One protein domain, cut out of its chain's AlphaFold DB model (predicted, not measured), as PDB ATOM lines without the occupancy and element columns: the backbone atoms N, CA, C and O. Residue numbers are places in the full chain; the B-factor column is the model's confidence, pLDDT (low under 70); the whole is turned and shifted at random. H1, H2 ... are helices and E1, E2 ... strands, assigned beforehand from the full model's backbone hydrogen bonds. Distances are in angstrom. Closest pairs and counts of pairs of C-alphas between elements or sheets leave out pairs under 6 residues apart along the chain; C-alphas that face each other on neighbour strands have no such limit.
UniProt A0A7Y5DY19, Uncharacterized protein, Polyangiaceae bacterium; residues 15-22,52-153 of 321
ATOM      1  N   GLY A  15      26.749  97.926  26.371       96.31
ATOM      2  CA  GLY A  15      26.912  97.241  27.653       96.31
ATOM      3  C   GLY A  15      27.975  97.923  28.511       96.31
ATOM      4  O   GLY A  15      29.048  98.272  28.012       96.31
ATOM      5  N   LEU A  16      27.663  98.120  29.789       95.69
ATOM      6  CA  LEU A  16      28.498  98.804  30.764       95.69
ATOM      7  C   LEU A  16      28.676  97.925  32.005       95.69
ATOM      8  O   LEU A  16      27.726  97.674  32.746       95.69
ATOM      9  N   ASP A  17      29.911  97.508  32.255       93.19
ATOM     10  CA  ASP A  17      30.297  96.790  33.463       93.19
ATOM     11  C   ASP A  17      30.374  97.746  34.666       93.19
ATOM     12  O   ASP A  17      30.684  98.932  34.499       93.19
ATOM     13  N   PRO A  18      30.175  97.256  35.905       89.56
ATOM     14  CA  PRO A  18      30.326  98.076  37.099       89.56
ATOM     15  C   PRO A  18      31.712  98.722  37.156       89.56
ATOM     16  O   PRO A  18      32.738  98.032  37.176       89.56
ATOM     17  N   TYR A  19      31.753 100.052  37.253       82.88
ATOM     18  CA  TYR A  19      33.020 100.766  37.352       82.88
ATOM     19  C   TYR A  19      33.735 100.431  38.669       82.88
ATOM     20  O   TYR A  19      33.367 100.896  39.748       82.88
ATOM     21  N   ARG A  20      34.803  99.634  38.597       75.81
ATOM     22  CA  ARG A  20      35.680  99.369  39.741       75.81
ATOM     23  C   ARG A  20      36.938 100.211  39.581       75.81
ATOM     24  O   ARG A  20      37.770  99.863  38.742       75.81
ATOM     25  N   PRO A  21      37.136 101.277  40.380       60.34
ATOM     26  CA  PRO A  21      38.388 102.014  40.370       60.34
ATOM     27  C   PRO A  21      39.489 101.126  40.960       60.34
ATOM     28  O   PRO A  21      39.803 101.191  42.145       60.34
ATOM     29  N   ARG A  22      40.070 100.238  40.152       55.03
ATOM     30  CA  ARG A  22      41.202  99.424  40.578       55.03
ATOM     31  C   ARG A  22      42.489 100.163  40.286       55.03
ATOM     32  O   ARG A  22      42.795 100.541  39.156       55.03
ATOM     33  N   THR A  52      63.092 100.013  31.125       37.34
ATOM     34  CA  THR A  52      61.774  99.803  31.745       37.34
ATOM     35  C   THR A  52      61.457 100.826  32.842       37.34
ATOM     36  O   THR A  52      60.288 101.117  33.079       37.34
ATOM     37  N   ALA A  53      62.460 101.453  33.469       36.91
ATOM     38  CA  ALA A  53      62.238 102.392  34.575       36.91
ATOM     39  C   ALA A  53      61.629 103.744  34.137       36.91
ATOM     40  O   ALA A  53      60.815 104.317  34.861       36.91
ATOM     41  N   ILE A  54      61.955 104.237  32.934       38.06
ATOM     42  CA  ILE A  54      61.446 105.530  32.429       38.06
ATOM     43  C   ILE A  54      60.002 105.400  31.905       38.06
ATOM     44  O   ILE A  54      59.194 106.312  32.079       38.06
ATOM     45  N   GLY A  55      59.626 104.239  31.353       35.31
ATOM     46  CA  GLY A  55      58.244 103.959  30.936       35.31
ATOM     47  C   GLY A  55      57.265 103.815  32.111       35.31
ATOM     48  O   GLY A  55      56.126 104.276  32.034       35.31
ATOM     49  N   VAL A  56      57.718 103.246  33.233       38.78
ATOM     50  CA  VAL A  56      56.880 103.017  34.425       38.78
ATOM     51  C   VAL A  56      56.538 104.326  35.154       38.78
ATOM     52  O   VAL A  56      55.413 104.484  35.628       38.78
ATOM     53  N   ALA A  57      57.444 105.310  35.184       40.38
ATOM     54  CA  ALA A  57      57.182 106.610  35.813       40.38
ATOM     55  C   ALA A  57      56.160 107.466  35.032       40.38
ATOM     56  O   ALA A  57      55.297 108.110  35.633       40.38
ATOM     57  N   GLY A  58      56.201 107.425  33.693       42.62
ATOM     58  CA  GLY A  58      55.220 108.101  32.835       42.62
ATOM     59  C   GLY A  58      53.816 107.498  32.951       42.62
ATOM     60  O   GLY A  58      52.835 108.232  33.094       42.62
ATOM     61  N   ALA A  59      53.720 106.164  32.988       43.94
ATOM     62  CA  ALA A  59      52.460 105.457  33.216       43.94
ATOM     63  C   ALA A  59      51.881 105.739  34.614       43.94
ATOM     64  O   ALA A  59      50.673 105.946  34.756       43.94
ATOM     65  N   ALA A  60      52.729 105.828  35.644       47.84
ATOM     66  CA  ALA A  60      52.304 106.167  36.999       47.84
ATOM     67  C   ALA A  60      51.719 107.588  37.080       47.84
ATOM     68  O   ALA A  60      50.611 107.750  37.588       47.84
ATOM     69  N   LEU A  61      52.382 108.602  36.511       48.12
ATOM     70  CA  LEU A  61      51.887 109.986  36.536       48.12
ATOM     71  C   LEU A  61      50.630 110.189  35.676       48.12
ATOM     72  O   LEU A  61      49.710 110.893  36.104       48.12
ATOM     73  N   PHE A  62      50.542 109.540  34.510       50.31
ATOM     74  CA  PHE A  62      49.335 109.568  33.677       50.31
ATOM     75  C   PHE A  62      48.163 108.878  34.389       50.31
ATOM     76  O   PHE A  62      47.084 109.460  34.506       50.31
ATOM     77  N   SER A  63      48.402 107.708  34.993       48.28
ATOM     78  CA  SER A  63      47.397 107.013  35.804       48.28
ATOM     79  C   SER A  63      46.988 107.811  37.045       48.28
ATOM     80  O   SER A  63      45.829 107.761  37.437       48.28
ATOM     81  N   GLN A  64      47.884 108.599  37.647       53.41
ATOM     82  CA  GLN A  64      47.584 109.413  38.826       53.41
ATOM     83  C   GLN A  64      46.778 110.675  38.478       53.41
ATOM     84  O   GLN A  64      45.912 111.076  39.258       53.41
ATOM     85  N   ARG A  65      46.994 111.276  37.297       53.78
ATOM     86  CA  ARG A  65      46.154 112.370  36.769       53.78
ATOM     87  C   ARG A  65      44.768 111.874  36.357       53.78
ATOM     88  O   ARG A  65      43.780 112.497  36.736       53.78
ATOM     89  N   LEU A  66      44.692 110.720  35.692       53.97
ATOM     90  CA  LEU A  66      43.422 110.048  35.403       53.97
ATOM     91  C   LEU A  66      42.684 109.658  36.682       53.97
ATOM     92  O   LEU A  66      41.500 109.943  36.817       53.97
ATOM     93  N   ARG A  67      43.390 109.103  37.674       54.19
ATOM     94  CA  ARG A  67      42.809 108.827  38.991       54.19
ATOM     95  C   ARG A  67      42.286 110.091  39.647       54.19
ATOM     96  O   ARG A  67      41.219 110.009  40.222       54.19
ATOM     97  N   ARG A  68      42.973 111.236  39.576       54.50
ATOM     98  CA  ARG A  68      42.484 112.485  40.192       54.50
ATOM     99  C   ARG A  68      41.211 113.009  39.531       54.50
ATOM    100  O   ARG A  68      40.276 113.314  40.262       54.50
ATOM    101  N   ASN A  69      41.149 113.036  38.200       52.47
ATOM    102  CA  ASN A  69      39.961 113.521  37.489       52.47
ATOM    103  C   ASN A  69      38.775 112.554  37.627       52.47
ATOM    104  O   ASN A  69      37.645 112.984  37.825       52.47
ATOM    105  N   VAL A  70      39.028 111.241  37.614       53.59
ATOM    106  CA  VAL A  70      37.959 110.242  37.747       53.59
ATOM    107  C   VAL A  70      37.549 110.032  39.215       53.59
ATOM    108  O   VAL A  70      36.365 109.866  39.497       53.59
ATOM    109  N   HIS A  71      38.470 110.099  40.191       51.34
ATOM    110  CA  HIS A  71      38.117 110.035  41.623       51.34
ATOM    111  C   HIS A  71      37.375 111.273  42.113       51.34
ATOM    112  O   HIS A  71      36.540 111.123  43.001       51.34
ATOM    113  N   SER A  72      37.665 112.483  41.620       51.62
ATOM    114  CA  SER A  72      36.943 113.666  42.110       51.62
ATOM    115  C   SER A  72      35.480 113.676  41.668       51.62
ATOM    116  O   SER A  72      34.655 114.247  42.371       51.62
ATOM    117  N   LEU A  73      35.154 113.004  40.559       51.91
ATOM    118  CA  LEU A  73      33.805 112.958  39.983       51.91
ATOM    119  C   LEU A  73      33.009 111.693  40.363       51.91
ATOM    120  O   LEU A  73      31.789 111.681  40.257       51.91
ATOM    121  N   SER A  74      33.675 110.633  40.841       55.88
ATOM    122  CA  SER A  74      33.059 109.325  41.135       55.88
ATOM    123  C   SER A  74      32.635 109.115  42.595       55.88
ATOM    124  O   SER A  74      32.042 108.079  42.886       55.88
ATOM    125  N   LYS A  75      32.932 110.029  43.533       63.81
ATOM    126  CA  LYS A  75      32.747 109.763  44.979       63.81
ATOM    127  C   LYS A  75      31.314 109.399  45.398       63.81
ATOM    128  O   LYS A  75      31.165 108.754  46.428       63.81
ATOM    129  N   ASN A  76      30.308 109.759  44.599       72.75
ATOM    130  CA  ASN A  76      28.895 109.532  44.916       72.75
ATOM    131  C   ASN A  76      28.171 108.604  43.925       72.75
ATOM    132  O   ASN A  76      26.975 108.377  44.087       72.75
ATOM    133  N   ALA A  77      28.854 108.090  42.896       81.38
ATOM    134  CA  ALA A  77      28.214 107.259  41.881       81.38
ATOM    135  C   ALA A  77      28.330 105.773  42.240       81.38
ATOM    136  O   ALA A  77      29.437 105.272  42.454       81.38
ATOM    137  N   ALA A  78      27.202 105.067  42.284       83.81
ATOM    138  CA  ALA A  78      27.184 103.629  42.513       83.81
ATOM    139  C   ALA A  78      27.769 102.895  41.287       83.81
ATOM    140  O   ALA A  78      27.351 103.174  40.159       83.81
ATOM    141  N   PRO A  79      28.742 101.982  41.467       89.50
ATOM    142  CA  PRO A  79      29.189 101.089  40.405       89.50
ATOM    143  C   PRO A  79      28.058 100.149  40.002       89.50
ATOM    144  O   PRO A  79      27.647  99.307  40.801       89.50
ATOM    145  N   THR A  80      27.588 100.257  38.766       91.12
ATOM    146  CA  THR A  80      26.378  99.561  38.328       91.12
ATOM    147  C   THR A  80      26.609  98.887  36.989       91.12
ATOM    148  O   THR A  80      27.135  99.498  36.062       91.12
ATOM    149  N   SER A  81      26.205  97.619  36.894       93.88
ATOM    150  CA  SER A  81      26.118  96.920  35.615       93.88
ATOM    151  C   SER A  81      24.857  97.401  34.912       93.88
ATOM    152  O   SER A  81      23.757  97.253  35.445       93.88
ATOM    153  N   MET A  82      24.997  98.002  33.739       96.50
ATOM    154  CA  MET A  82      23.863  98.553  33.004       96.50
ATOM    155  C   MET A  82      24.078  98.477  31.496       96.50
ATOM    156  O   MET A  82      25.178  98.224  31.020       96.50
ATOM    157  N   ALA A  83      23.020  98.692  30.731       97.12
ATOM    158  CA  ALA A  83      23.065  98.789  29.286       97.12
ATOM    159  C   ALA A  83      22.298 100.024  28.823       97.12
ATOM    160  O   ALA A  83      21.185 100.275  29.283       97.12
ATOM    161  N   ILE A  84      22.889 100.775  27.900       97.69
ATOM    162  CA  ILE A  84      22.236 101.898  27.227       97.69
ATOM    163  C   ILE A  84      21.702 101.394  25.886       97.69
ATOM    164  O   ILE A  84      22.439 100.816  25.082       97.69
ATOM    165  N   VAL A  85      20.408 101.604  25.659       97.75
ATOM    166  CA  VAL A  85      19.668 101.220  24.450       97.75
ATOM    167  C   VAL A  85      18.872 102.423  23.935       97.75
ATOM    168  O   VAL A  85      18.667 103.360  24.697       97.75
ATOM    169  N   PRO A  86      18.395 102.442  22.677       97.38
ATOM    170  CA  PRO A  86      17.696 103.601  22.109       97.38
ATOM    171  C   PRO A  86      16.501 104.130  22.915       97.38
ATOM    172  O   PRO A  86      16.161 105.301  22.795       97.38
ATOM    173  N   TRP A  87      15.876 103.287  23.738       96.50
ATOM    174  CA  TRP A  87      14.665 103.605  24.507       96.50
ATOM    175  C   TRP A  87      14.933 103.984  25.971       96.50
ATOM    176  O   TRP A  87      13.993 104.325  26.694       96.50
ATOM    177  N   GLY A  88      16.187 103.886  26.430       97.81
ATOM    178  CA  GLY A  88      16.576 104.199  27.803       97.81
ATOM    179  C   GLY A  88      17.732 103.347  28.326       97.81
ATOM    180  O   GLY A  88      18.640 102.953  27.593       97.81
ATOM    181  N   VAL A  89      17.703 103.058  29.625       97.88
ATOM    182  CA  VAL A  89      18.765 102.338  30.337       97.88
ATOM    183  C   VAL A  89      18.192 101.125  31.057       97.88
ATOM    184  O   VAL A  89      17.205 101.229  31.780       97.88
ATOM    185  N   ILE A  90      18.835  99.974  30.879       97.19
ATOM    186  CA  ILE A  90      18.534  98.734  31.599       97.19
ATOM    187  C   ILE A  90      19.611  98.551  32.661       97.19
ATOM    188  O   ILE A  90      20.792  98.464  32.342       97.19
ATOM    189  N   ILE A  91      19.218  98.486  33.922       96.38
ATOM    190  CA  ILE A  91      20.105  98.284  35.063       96.38
ATOM    191  C   ILE A  91      19.961  96.839  35.512       96.38
ATOM    192  O   ILE A  91      18.854  96.386  35.805       96.38
ATOM    193  N   ALA A  92      21.079  96.121  35.570       93.19
ATOM    194  CA  ALA A  92      21.095  94.799  36.166       93.19
ATOM    195  C   ALA A  92      20.970  94.936  37.689       93.19
ATOM    196  O   ALA A  92      21.738  95.663  38.322       93.19
ATOM    197  N   ASP A  93      19.994  94.236  38.249       87.88
ATOM    198  CA  ASP A  93      19.733  94.112  39.682       87.88
ATOM    199  C   ASP A  93      19.705  92.610  40.012       87.88
ATOM    200  O   ASP A  93      19.443  91.785  39.131       87.88
ATOM    201  N   ASP A  94      19.963  92.253  41.267       83.62
ATOM    202  CA  ASP A  94      20.017  90.864  41.727       83.62
ATOM    203  C   ASP A  94      18.639  90.180  41.669       83.62
ATOM    204  O   ASP A  94      18.553  88.955  41.581       83.62
ATOM    205  N   THR A  95      17.555  90.964  41.729       85.62
ATOM    206  CA  THR A  95      16.174  90.450  41.757       85.62
ATOM    207  C   THR A  95      15.490  90.478  40.392       85.62
ATOM    208  O   THR A  95      14.970  89.457  39.943       85.62
ATOM    209  N   ALA A  96      15.473  91.636  39.732       85.38
ATOM    210  CA  ALA A  96      14.893  91.829  38.406       85.38
ATOM    211  C   ALA A  96      15.473  93.092  37.749       85.38
ATOM    212  O   ALA A  96      15.659  94.093  38.440       85.38
ATOM    213  N   PRO A  97      15.717  93.099  36.427       91.62
ATOM    214  CA  PRO A  97      16.289  94.260  35.758       91.62
ATOM    215  C   PRO A  97      15.403  95.498  35.937       91.62
ATOM    216  O   PRO A  97      14.200  95.466  35.677       91.62
ATOM    217  N   ARG A  98      16.013  96.610  36.353       94.94
ATOM    218  CA  ARG A  98      15.340  97.906  36.489       94.94
ATOM    219  C   ARG A  98      15.480  98.693  35.195       94.94
ATOM    220  O   ARG A  98      16.576  98.823  34.661       94.94
ATOM    221  N   VAL A  99      14.386  99.272  34.715       96.12
ATOM    222  CA  VAL A  99      14.365 100.039  33.465       96.12
ATOM    223  C   VAL A  99      14.188 101.523  33.765       96.12
ATOM    224  O   VAL A  99      13.293 101.907  34.513       96.12
ATOM    225  N   LEU A 100      15.035 102.361  33.171       96.75
ATOM    226  CA  LEU A 100      14.924 103.816  33.200       96.75
ATOM    227  C   LEU A 100      14.628 104.323  31.790       96.75
ATOM    228  O   LEU A 100      15.413 104.099  30.873       96.75
ATOM    229  N   ARG A 101      13.513 105.032  31.622       96.75
ATOM    230  CA  ARG A 101      13.215 105.788  30.393       96.75
ATOM    231  C   ARG A 101      14.061 107.062  30.335       96.75
ATOM    232  O   ARG A 101      14.589 107.486  31.370       96.75
ATOM    233  N   TRP A 102      14.159 107.697  29.169       96.75
ATOM    234  CA  TRP A 102      14.933 108.936  29.027       96.75
ATOM    235  C   TRP A 102      14.430 110.055  29.942       96.75
ATOM    236  O   TRP A 102      15.250 110.735  30.548       96.75
ATOM    237  N   ALA A 103      13.128 110.094  30.226       93.69
ATOM    238  CA  ALA A 103      12.500 110.961  31.234       93.69
ATOM    239  C   ALA A 103      13.170 110.937  32.617       93.69
ATOM    240  O   ALA A 103      13.186 111.919  33.364       93.69
ATOM    241  N   SER A 104      13.705 109.771  32.994       95.50
ATOM    242  CA  SER A 104      14.372 109.561  34.281       95.50
ATOM    243  C   SER A 104      15.852 109.959  34.251       95.50
ATOM    244  O   SER A 104      16.458 110.155  35.307       95.50
ATOM    245  N   ALA A 105      16.443 110.082  33.061       95.00
ATOM    246  CA  ALA A 105      17.836 110.439  32.839       95.00
ATOM    247  C   ALA A 105      17.986 111.966  32.756       95.00
ATOM    248  O   ALA A 105      17.842 112.569  31.700       95.00
ATOM    249  N   LYS A 106      18.330 112.615  33.874       95.12
ATOM    250  CA  LYS A 106      18.553 114.074  33.897       95.12
ATOM    251  C   LYS A 106      19.849 114.483  33.217       95.12
ATOM    252  O   LYS A 106      19.973 115.617  32.762       95.12
ATOM    253  N   HIS A 107      20.850 113.611  33.241       95.38
ATOM    254  CA  HIS A 107      22.127 113.876  32.599       95.38
ATOM    255  C   HIS A 107      22.857 112.574  32.275       95.38
ATOM    256  O   HIS A 107      22.874 111.654  33.097       95.38
ATOM    257  N   VAL A 108      23.486 112.527  31.103       96.19
ATOM    258  CA  VAL A 108      24.400 111.462  30.690       96.19
ATOM    259  C   VAL A 108      25.736 112.115  30.373       96.19
ATOM    260  O   VAL A 108      25.805 113.011  29.537       96.19
ATOM    261  N   GLU A 109      26.791 111.661  31.037       95.00
ATOM    262  CA  GLU A 109      28.170 112.038  30.732       95.00
ATOM    263  C   GLU A 109      28.932 110.790  30.322       95.00
ATOM    264  O   GLU A 109      28.715 109.710  30.882       95.00
ATOM    265  N   PHE A 110      29.882 110.933  29.408       93.06
ATOM    266  CA  PHE A 110      30.869 109.891  29.189       93.06
ATOM    267  C   PHE A 110      32.250 110.488  28.959       93.06
ATOM    268  O   PHE A 110      32.405 111.529  28.327       93.06
ATOM    269  N   ASP A 111      33.255 109.799  29.488       92.88
ATOM    270  CA  ASP A 111      34.660 110.139  29.326       92.88
ATOM    271  C   ASP A 111      35.377 108.965  28.666       92.88
ATOM    272  O   ASP A 111      35.389 107.856  29.209       92.88
ATOM    273  N   THR A 112      36.023 109.207  27.525       92.56
ATOM    274  CA  THR A 112      36.845 108.198  26.848       92.56
ATOM    275  C   THR A 112      38.304 108.341  27.257       92.56
ATOM    276  O   THR A 112      38.954 109.370  27.047       92.56
ATOM    277  N   VAL A 113      38.842 107.274  27.841       89.56
ATOM    278  CA  VAL A 113      40.241 107.191  28.236       89.56
ATOM    279  C   VAL A 113      41.059 106.670  27.072       89.56
ATOM    280  O   VAL A 113      40.891 105.543  26.615       89.56
ATOM    281  N   HIS A 114      41.987 107.506  26.627       89.75
ATOM    282  CA  HIS A 114      42.889 107.191  25.534       89.75
ATOM    283  C   HIS A 114      44.235 106.708  26.070       89.75
ATOM    284  O   HIS A 114      44.738 107.190  27.090       89.75
ATOM    285  N   GLY A 115      44.829 105.766  25.355       89.44
ATOM    286  CA  GLY A 115      46.155 105.235  25.612       89.44
ATOM    287  C   GLY A 115      46.908 105.004  24.313       89.44
ATOM    288  O   GLY A 115      46.559 105.543  23.263       89.44
ATOM    289  N   ARG A 116      47.970 104.205  24.396       90.44
ATOM    290  CA  ARG A 116      48.697 103.713  23.230       90.44
ATOM    291  C   ARG A 116      48.822 102.203  23.323       90.44
ATOM    292  O   ARG A 116      49.286 101.710  24.348       90.44
ATOM    293  N   GLU A 117      48.463 101.519  22.252       82.31
ATOM    294  CA  GLU A 117      48.689 100.089  22.056       82.31
ATOM    295  C   GLU A 117      49.639  99.956  20.866       82.31
ATOM    296  O   GLU A 117      49.400 100.546  19.815       82.31
ATOM    297  N   ASP A 118      50.810  99.353  21.088       88.00
ATOM    298  CA  ASP A 118      51.903  99.282  20.102       88.00
ATOM    299  C   ASP A 118      52.282 100.632  19.457       88.00
ATOM    300  O   ASP A 118      52.683 100.729  18.299       88.00
ATOM    301  N   GLY A 119      52.169 101.714  20.235       89.81
ATOM    302  CA  GLY A 119      52.467 103.078  19.788       89.81
ATOM    303  C   GLY A 119      51.321 103.782  19.053       89.81
ATOM    304  O   GLY A 119      51.414 104.994  18.841       89.81
ATOM    305  N   VAL A 120      50.227 103.083  18.744       90.00
ATOM    306  CA  VAL A 120      49.030 103.642  18.103       90.00
ATOM    307  C   VAL A 120      48.094 104.224  19.168       90.00
ATOM    308  O   VAL A 120      47.739 103.517  20.113       90.00
ATOM    309  N   PRO A 121      47.688 105.505  19.067       89.31
ATOM    310  CA  PRO A 121      46.658 106.066  19.932       89.31
ATOM    311  C   PRO A 121      45.350 105.281  19.803       89.31
ATOM    312  O   PRO A 121      44.801 105.177  18.710       89.31
ATOM    313  N   THR A 122      44.851 104.748  20.915       93.19
ATOM    314  CA  THR A 122      43.611 103.961  20.953       93.19
ATOM    315  C   THR A 122      42.751 104.356  22.150       93.19
ATOM    316  O   THR A 122      43.271 104.806  23.179       93.19
ATOM    317  N   ALA A 123      41.433 104.212  22.022       91.88
ATOM    318  CA  ALA A 123      40.514 104.311  23.147       91.88
ATOM    319  C   ALA A 123      40.600 103.010  23.950       91.88
ATOM    320  O   ALA A 123      40.321 101.936  23.428       91.88
ATOM    321  N   LEU A 124      41.010 103.097  25.214       89.56
ATOM    322  CA  LEU A 124      41.139 101.926  26.080       89.56
ATOM    323  C   LEU A 124      39.782 101.532  26.660       89.56
ATOM    324  O   LEU A 124      39.400 100.364  26.643       89.56
ATOM    325  N   TYR A 125      39.064 102.514  27.196       91.88
ATOM    326  CA  TYR A 125      37.747 102.337  27.790       91.88
ATOM    327  C   TYR A 125      37.008 103.672  27.864       91.88
ATOM    328  O   TYR A 125      37.632 104.737  27.940       91.88
ATOM    329  N   SER A 126      35.685 103.607  27.929       94.25
ATOM    330  CA  SER A 126      34.816 104.741  28.220       94.25
ATOM    331  C   SER A 126      34.125 104.520  29.560       94.25
ATOM    332  O   SER A 126      33.621 103.434  29.845       94.25
ATOM    333  N   VAL A 127      34.105 105.555  30.396       94.25
ATOM    334  CA  VAL A 127      33.334 105.583  31.643       94.25
ATOM    335  C   VAL A 127      32.078 106.391  31.387       94.25
ATOM    336  O   VAL A 127      32.177 107.541  30.971       94.25
ATOM    337  N   VAL A 128      30.918 105.807  31.659       95.81
ATOM    338  CA  VAL A 128      29.617 106.444  31.461       95.81
ATOM    339  C   VAL A 128      28.968 106.688  32.811       95.81
ATOM    340  O   VAL A 128      28.888 105.788  33.651       95.81
ATOM    341  N   ARG A 129      28.492 107.914  33.017       94.69
ATOM    342  CA  ARG A 129      27.789 108.338  34.225       94.69
ATOM    343  C   ARG A 129      26.379 108.751  33.858       94.69
ATOM    344  O   ARG A 129      26.175 109.623  33.018       94.69
ATOM    345  N   LEU A 130      25.415 108.145  34.530       96.19
ATOM    346  CA  LEU A 130      24.008 108.483  34.408       96.19
ATOM    347  C   LEU A 130      23.556 109.136  35.708       96.19
ATOM    348  O   LEU A 130      23.684 108.544  36.778       96.19
ATOM    349  N   ARG A 131      23.008 110.344  35.622       96.25
ATOM    350  CA  ARG A 131      22.388 111.022  36.759       96.25
ATOM    351  C   ARG A 131      20.877 111.020  36.589       96.25
ATOM    352  O   ARG A 131      20.361 111.537  35.598       96.25
ATOM    353  N   THR A 132      20.182 110.483  37.580       95.75
ATOM    354  CA  THR A 132      18.726 110.591  37.713       95.75
ATOM    355  C   THR A 132      18.387 111.632  38.783       95.75
ATOM    356  O   THR A 132      19.271 112.299  39.320       95.75
ATOM    357  N   GLU A 133      17.106 111.796  39.114       94.19
ATOM    358  CA  GLU A 133      16.702 112.640  40.250       94.19
ATOM    359  C   GLU A 133      17.164 112.088  41.602       94.19
ATOM    360  O   GLU A 133      17.366 112.853  42.542       94.19
ATOM    361  N   ARG A 134      17.300 110.761  41.716       93.19
ATOM    362  CA  ARG A 134      17.483 110.074  43.003       93.19
ATOM    363  C   ARG A 134      18.892 109.550  43.216       93.19
ATOM    364  O   ARG A 134      19.306 109.363  44.354       93.19
ATOM    365  N   GLU A 135      19.611 109.270  42.139       94.31
ATOM    366  CA  GLU A 135      20.875 108.546  42.201       94.31
ATOM    367  C   GLU A 135      21.798 108.917  41.041       94.31
ATOM    368  O   GLU A 135      21.396 109.496  40.026       94.31
ATOM    369  N   GLN A 136      23.061 108.541  41.202       95.06
ATOM    370  CA  GLN A 136      24.068 108.611  40.161       95.06
ATOM    371  C   GLN A 136      24.649 107.212  39.961       95.06
ATOM    372  O   GLN A 136      25.117 106.584  40.912       95.06
ATOM    373  N   LEU A 137      24.617 106.733  38.724       94.50
ATOM    374  CA  LEU A 137      25.078 105.408  38.326       94.50
ATOM    375  C   LEU A 137      26.325 105.544  37.461       94.50
ATOM    376  O   LEU A 137      26.449 106.492  36.682       94.50
ATOM    377  N   CYS A 138      27.253 104.605  37.601       94.81
ATOM    378  CA  CYS A 138      28.509 104.609  36.865       94.81
ATOM    379  C   CYS A 138      28.821 103.220  36.316       94.81
ATOM    380  O   CYS A 138      28.897 102.243  37.067       94.81
ATOM    381  N   GLY A 139      29.055 103.160  35.009       94.44
ATOM    382  CA  GLY A 139      29.446 101.950  34.301       94.44
ATOM    383  C   GLY A 139      30.611 102.213  33.352       94.44
ATOM    384  O   GLY A 139      30.975 103.359  33.086       94.44
ATOM    385  N   MET A 140      31.232 101.149  32.860       94.69
ATOM    386  CA  MET A 140      32.410 101.215  32.004       94.69
ATOM    387  C   MET A 140      32.284 100.234  30.845       94.69
ATOM    388  O   MET A 140      31.837  99.110  31.036       94.69
ATOM    389  N   THR A 141      32.725 100.633  29.658       94.69
ATOM    390  CA  THR A 141      32.852  99.735  28.503       94.69
ATOM    391  C   THR A 141      34.259  99.812  27.925       94.69
ATOM    392  O   THR A 141      34.942 100.826  28.086       94.69
ATOM    393  N   ALA A 142      34.715  98.735  27.290       92.06
ATOM    394  CA  ALA A 142      36.000  98.713  26.601       92.06
ATOM    395  C   ALA A 142      35.919  99.508  25.290       92.06
ATOM    396  O   ALA A 142      34.898  99.492  24.605       92.06
ATOM    397  N   GLY A 143      37.008 100.181  24.919       92.62
ATOM    398  CA  GLY A 143      37.030 101.023  23.725       92.62
ATOM    399  C   GLY A 143      36.250 102.331  23.883       92.62
ATOM    400  O   GLY A 143      36.042 102.814  24.995       92.62
ATOM    401  N   ALA A 144      35.861 102.920  22.751       92.75
ATOM    402  CA  ALA A 144      35.041 104.126  22.704       92.75
ATOM    403  C   ALA A 144      33.545 103.771  22.717       92.75
ATOM    404  O   ALA A 144      33.096 102.941  21.928       92.75
ATOM    405  N   ALA A 145      32.771 104.431  23.579       93.62
ATOM    406  CA  ALA A 145      31.313 104.345  23.578       93.62
ATOM    407  C   ALA A 145      30.706 105.362  22.586       93.62
ATOM    408  O   ALA A 145      30.977 106.552  22.742       93.62
ATOM    409  N   PRO A 146      29.865 104.941  21.621       94.81
ATOM    410  CA  PRO A 146      29.239 105.836  20.641       94.81
ATOM    411  C   PRO A 146      28.017 106.551  21.248       94.81
ATOM    412  O   PRO A 146      26.873 106.230  20.934       94.81
ATOM    413  N   LEU A 147      28.250 107.454  22.204       95.88
ATOM    414  CA  LEU A 147      27.197 108.119  22.987       95.88
ATOM    415  C   LEU A 147      27.143 109.636  22.768       95.88
ATOM    416  O   LEU A 147      26.332 110.315  23.395       95.88
ATOM    417  N   GLU A 148      27.951 110.181  21.859       95.56
ATOM    418  CA  GLU A 148      27.995 111.607  21.521       95.56
ATOM    419  C   GLU A 148      26.601 112.130  21.162       95.56
ATOM    420  O   GLU A 148      26.153 113.157  21.675       95.56
ATOM    421  N   ARG A 149      25.889 111.386  20.305       95.88
ATOM    422  CA  ARG A 149      24.543 111.746  19.854       95.88
ATOM    423  C   ARG A 149      23.526 111.673  20.986       95.88
ATOM    424  O   ARG A 149      22.696 112.567  21.100       95.88
ATOM    425  N   LEU A 150      23.619 110.653  21.841       96.31
ATOM    426  CA  LEU A 150      22.757 110.545  23.017       96.31
ATOM    427  C   LEU A 150      22.890 111.774  23.910       96.31
ATOM    428  O   LEU A 150      21.883 112.349  24.299       96.31
ATOM    429  N   VAL A 151      24.118 112.192  24.213       96.19
ATOM    430  CA  VAL A 151      24.351 113.355  25.078       96.19
ATOM    431  C   VAL A 151      23.835 114.641  24.431       96.19
ATOM    432  O   VAL A 151      23.240 115.467  25.119       96.19
ATOM    433  N   ALA A 152      24.024 114.801  23.118       96.75
ATOM    434  CA  ALA A 152      23.579 115.986  22.391       96.75
ATOM    435  C   ALA A 152      22.047 116.122  22.313       96.75
ATOM    436  O   ALA A 152      21.549 117.243  22.357       96.75
ATOM    437  N   TYR A 153      21.319 115.004  22.217       97.38
ATOM    438  CA  TYR A 153      19.873 114.972  21.953       97.38
ATOM    439  C   TYR A 153      19.052 114.324  23.078       97.38
ATOM    440  O   TYR A 153      17.911 113.930  22.857       97.38
TER     441      TYR A 153
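This is residues 15 to 22 and 52 to 153 of the 321 residues of an uncharacterized protein of Polyangiaceae bacterium (UniProt A0A7Y5DY19). One strongly twisted sheet of seven strands is folded back on itself into two leaves, a small one of the short strands E4, E3 and E2 and a longer one of E7, E6 and E5, with E1 as the hinge; the fold stays open between the edge strands E4 and E5. The long helix H1 only grazes the sheet, and its residues 52 to 58 stick out, while the short last helix H2 packs on E5. The printed part has 110 residues, with two named helices and seven named strands in the order E1 H1 E2 E3 E4 E5 E6 E7 H2, of mixed class. The sheet, in the order E4 E3 E2 E1 E7 E6 E5, is antiparallel throughout. The whole is only just compact, close to loose, with a radius of gyration of the C-alphas of 15.5 A, and elongated, spanning 49 by 26 by 25 A.

E5, residues 107 to 117, and E6, residues 120 to 131, form a hairpin at 161 degrees, with N 113 and O 125 2.8 A apart. E7, residues 136 to 142, forms the next hairpin with E6, and E5, E6 and E7 are a meander, each strand the antiparallel neighbour of the one before; N 128 and O 139 are 2.8 A apart. E1, residues 15 to 18, is staggered: its residues 17 to 18 pair with E7, N 17 to O 140 at 2.8 A, and its residues 15 to 16 pair with E2, residues 82 to 85, N 16 to O 82 at 2.8 A. E2, E3, residues 88 to 91, and E4, residues 98 to 101, are a second meander, with N 83 to O 90 and N 89 to O 100 both at 2.8 A. The leaves face each other with 17 pairs of C-alphas within 11 A. H2, residues 148 to 153, is on the sheet at a height of 8.3 A, only just over E5, where 3 of its C-alphas fall; it runs along the strands, at 5 degrees to E5 on the local plane, and the closest C-alphas are those of Val 108 and Val 151, 5.9 A apart. H1, residues 52 to 74, only grazes the sheet with its residues 59 to 74. Every O i to N i+4 pair is within hydrogen-bond range in H2, and 16 of 19 are in H1.

E1 begins at C-alpha 15, (26.912, 97.241, 27.653). H1 measures 31.7 A, from C-alpha 52 at (61.774, 99.803, 31.745). E5 measures 31.7 A, E6 33.4 A and E7 20.6 A. H2 ends at C-alpha 153, (19.873, 114.972, 21.953).

The C-alphas farthest apart, of Ala 53 and Ala 103, are 50.6 A apart. Residues 23 to 51 are not printed, and C-alphas 22 and 52 are 22.4 A apart across the cut. Of the links that are printed whole, none is long. The mean pLDDT of the printed part is 82.4; residues 21 to 22 and 52 to 75 are under 70.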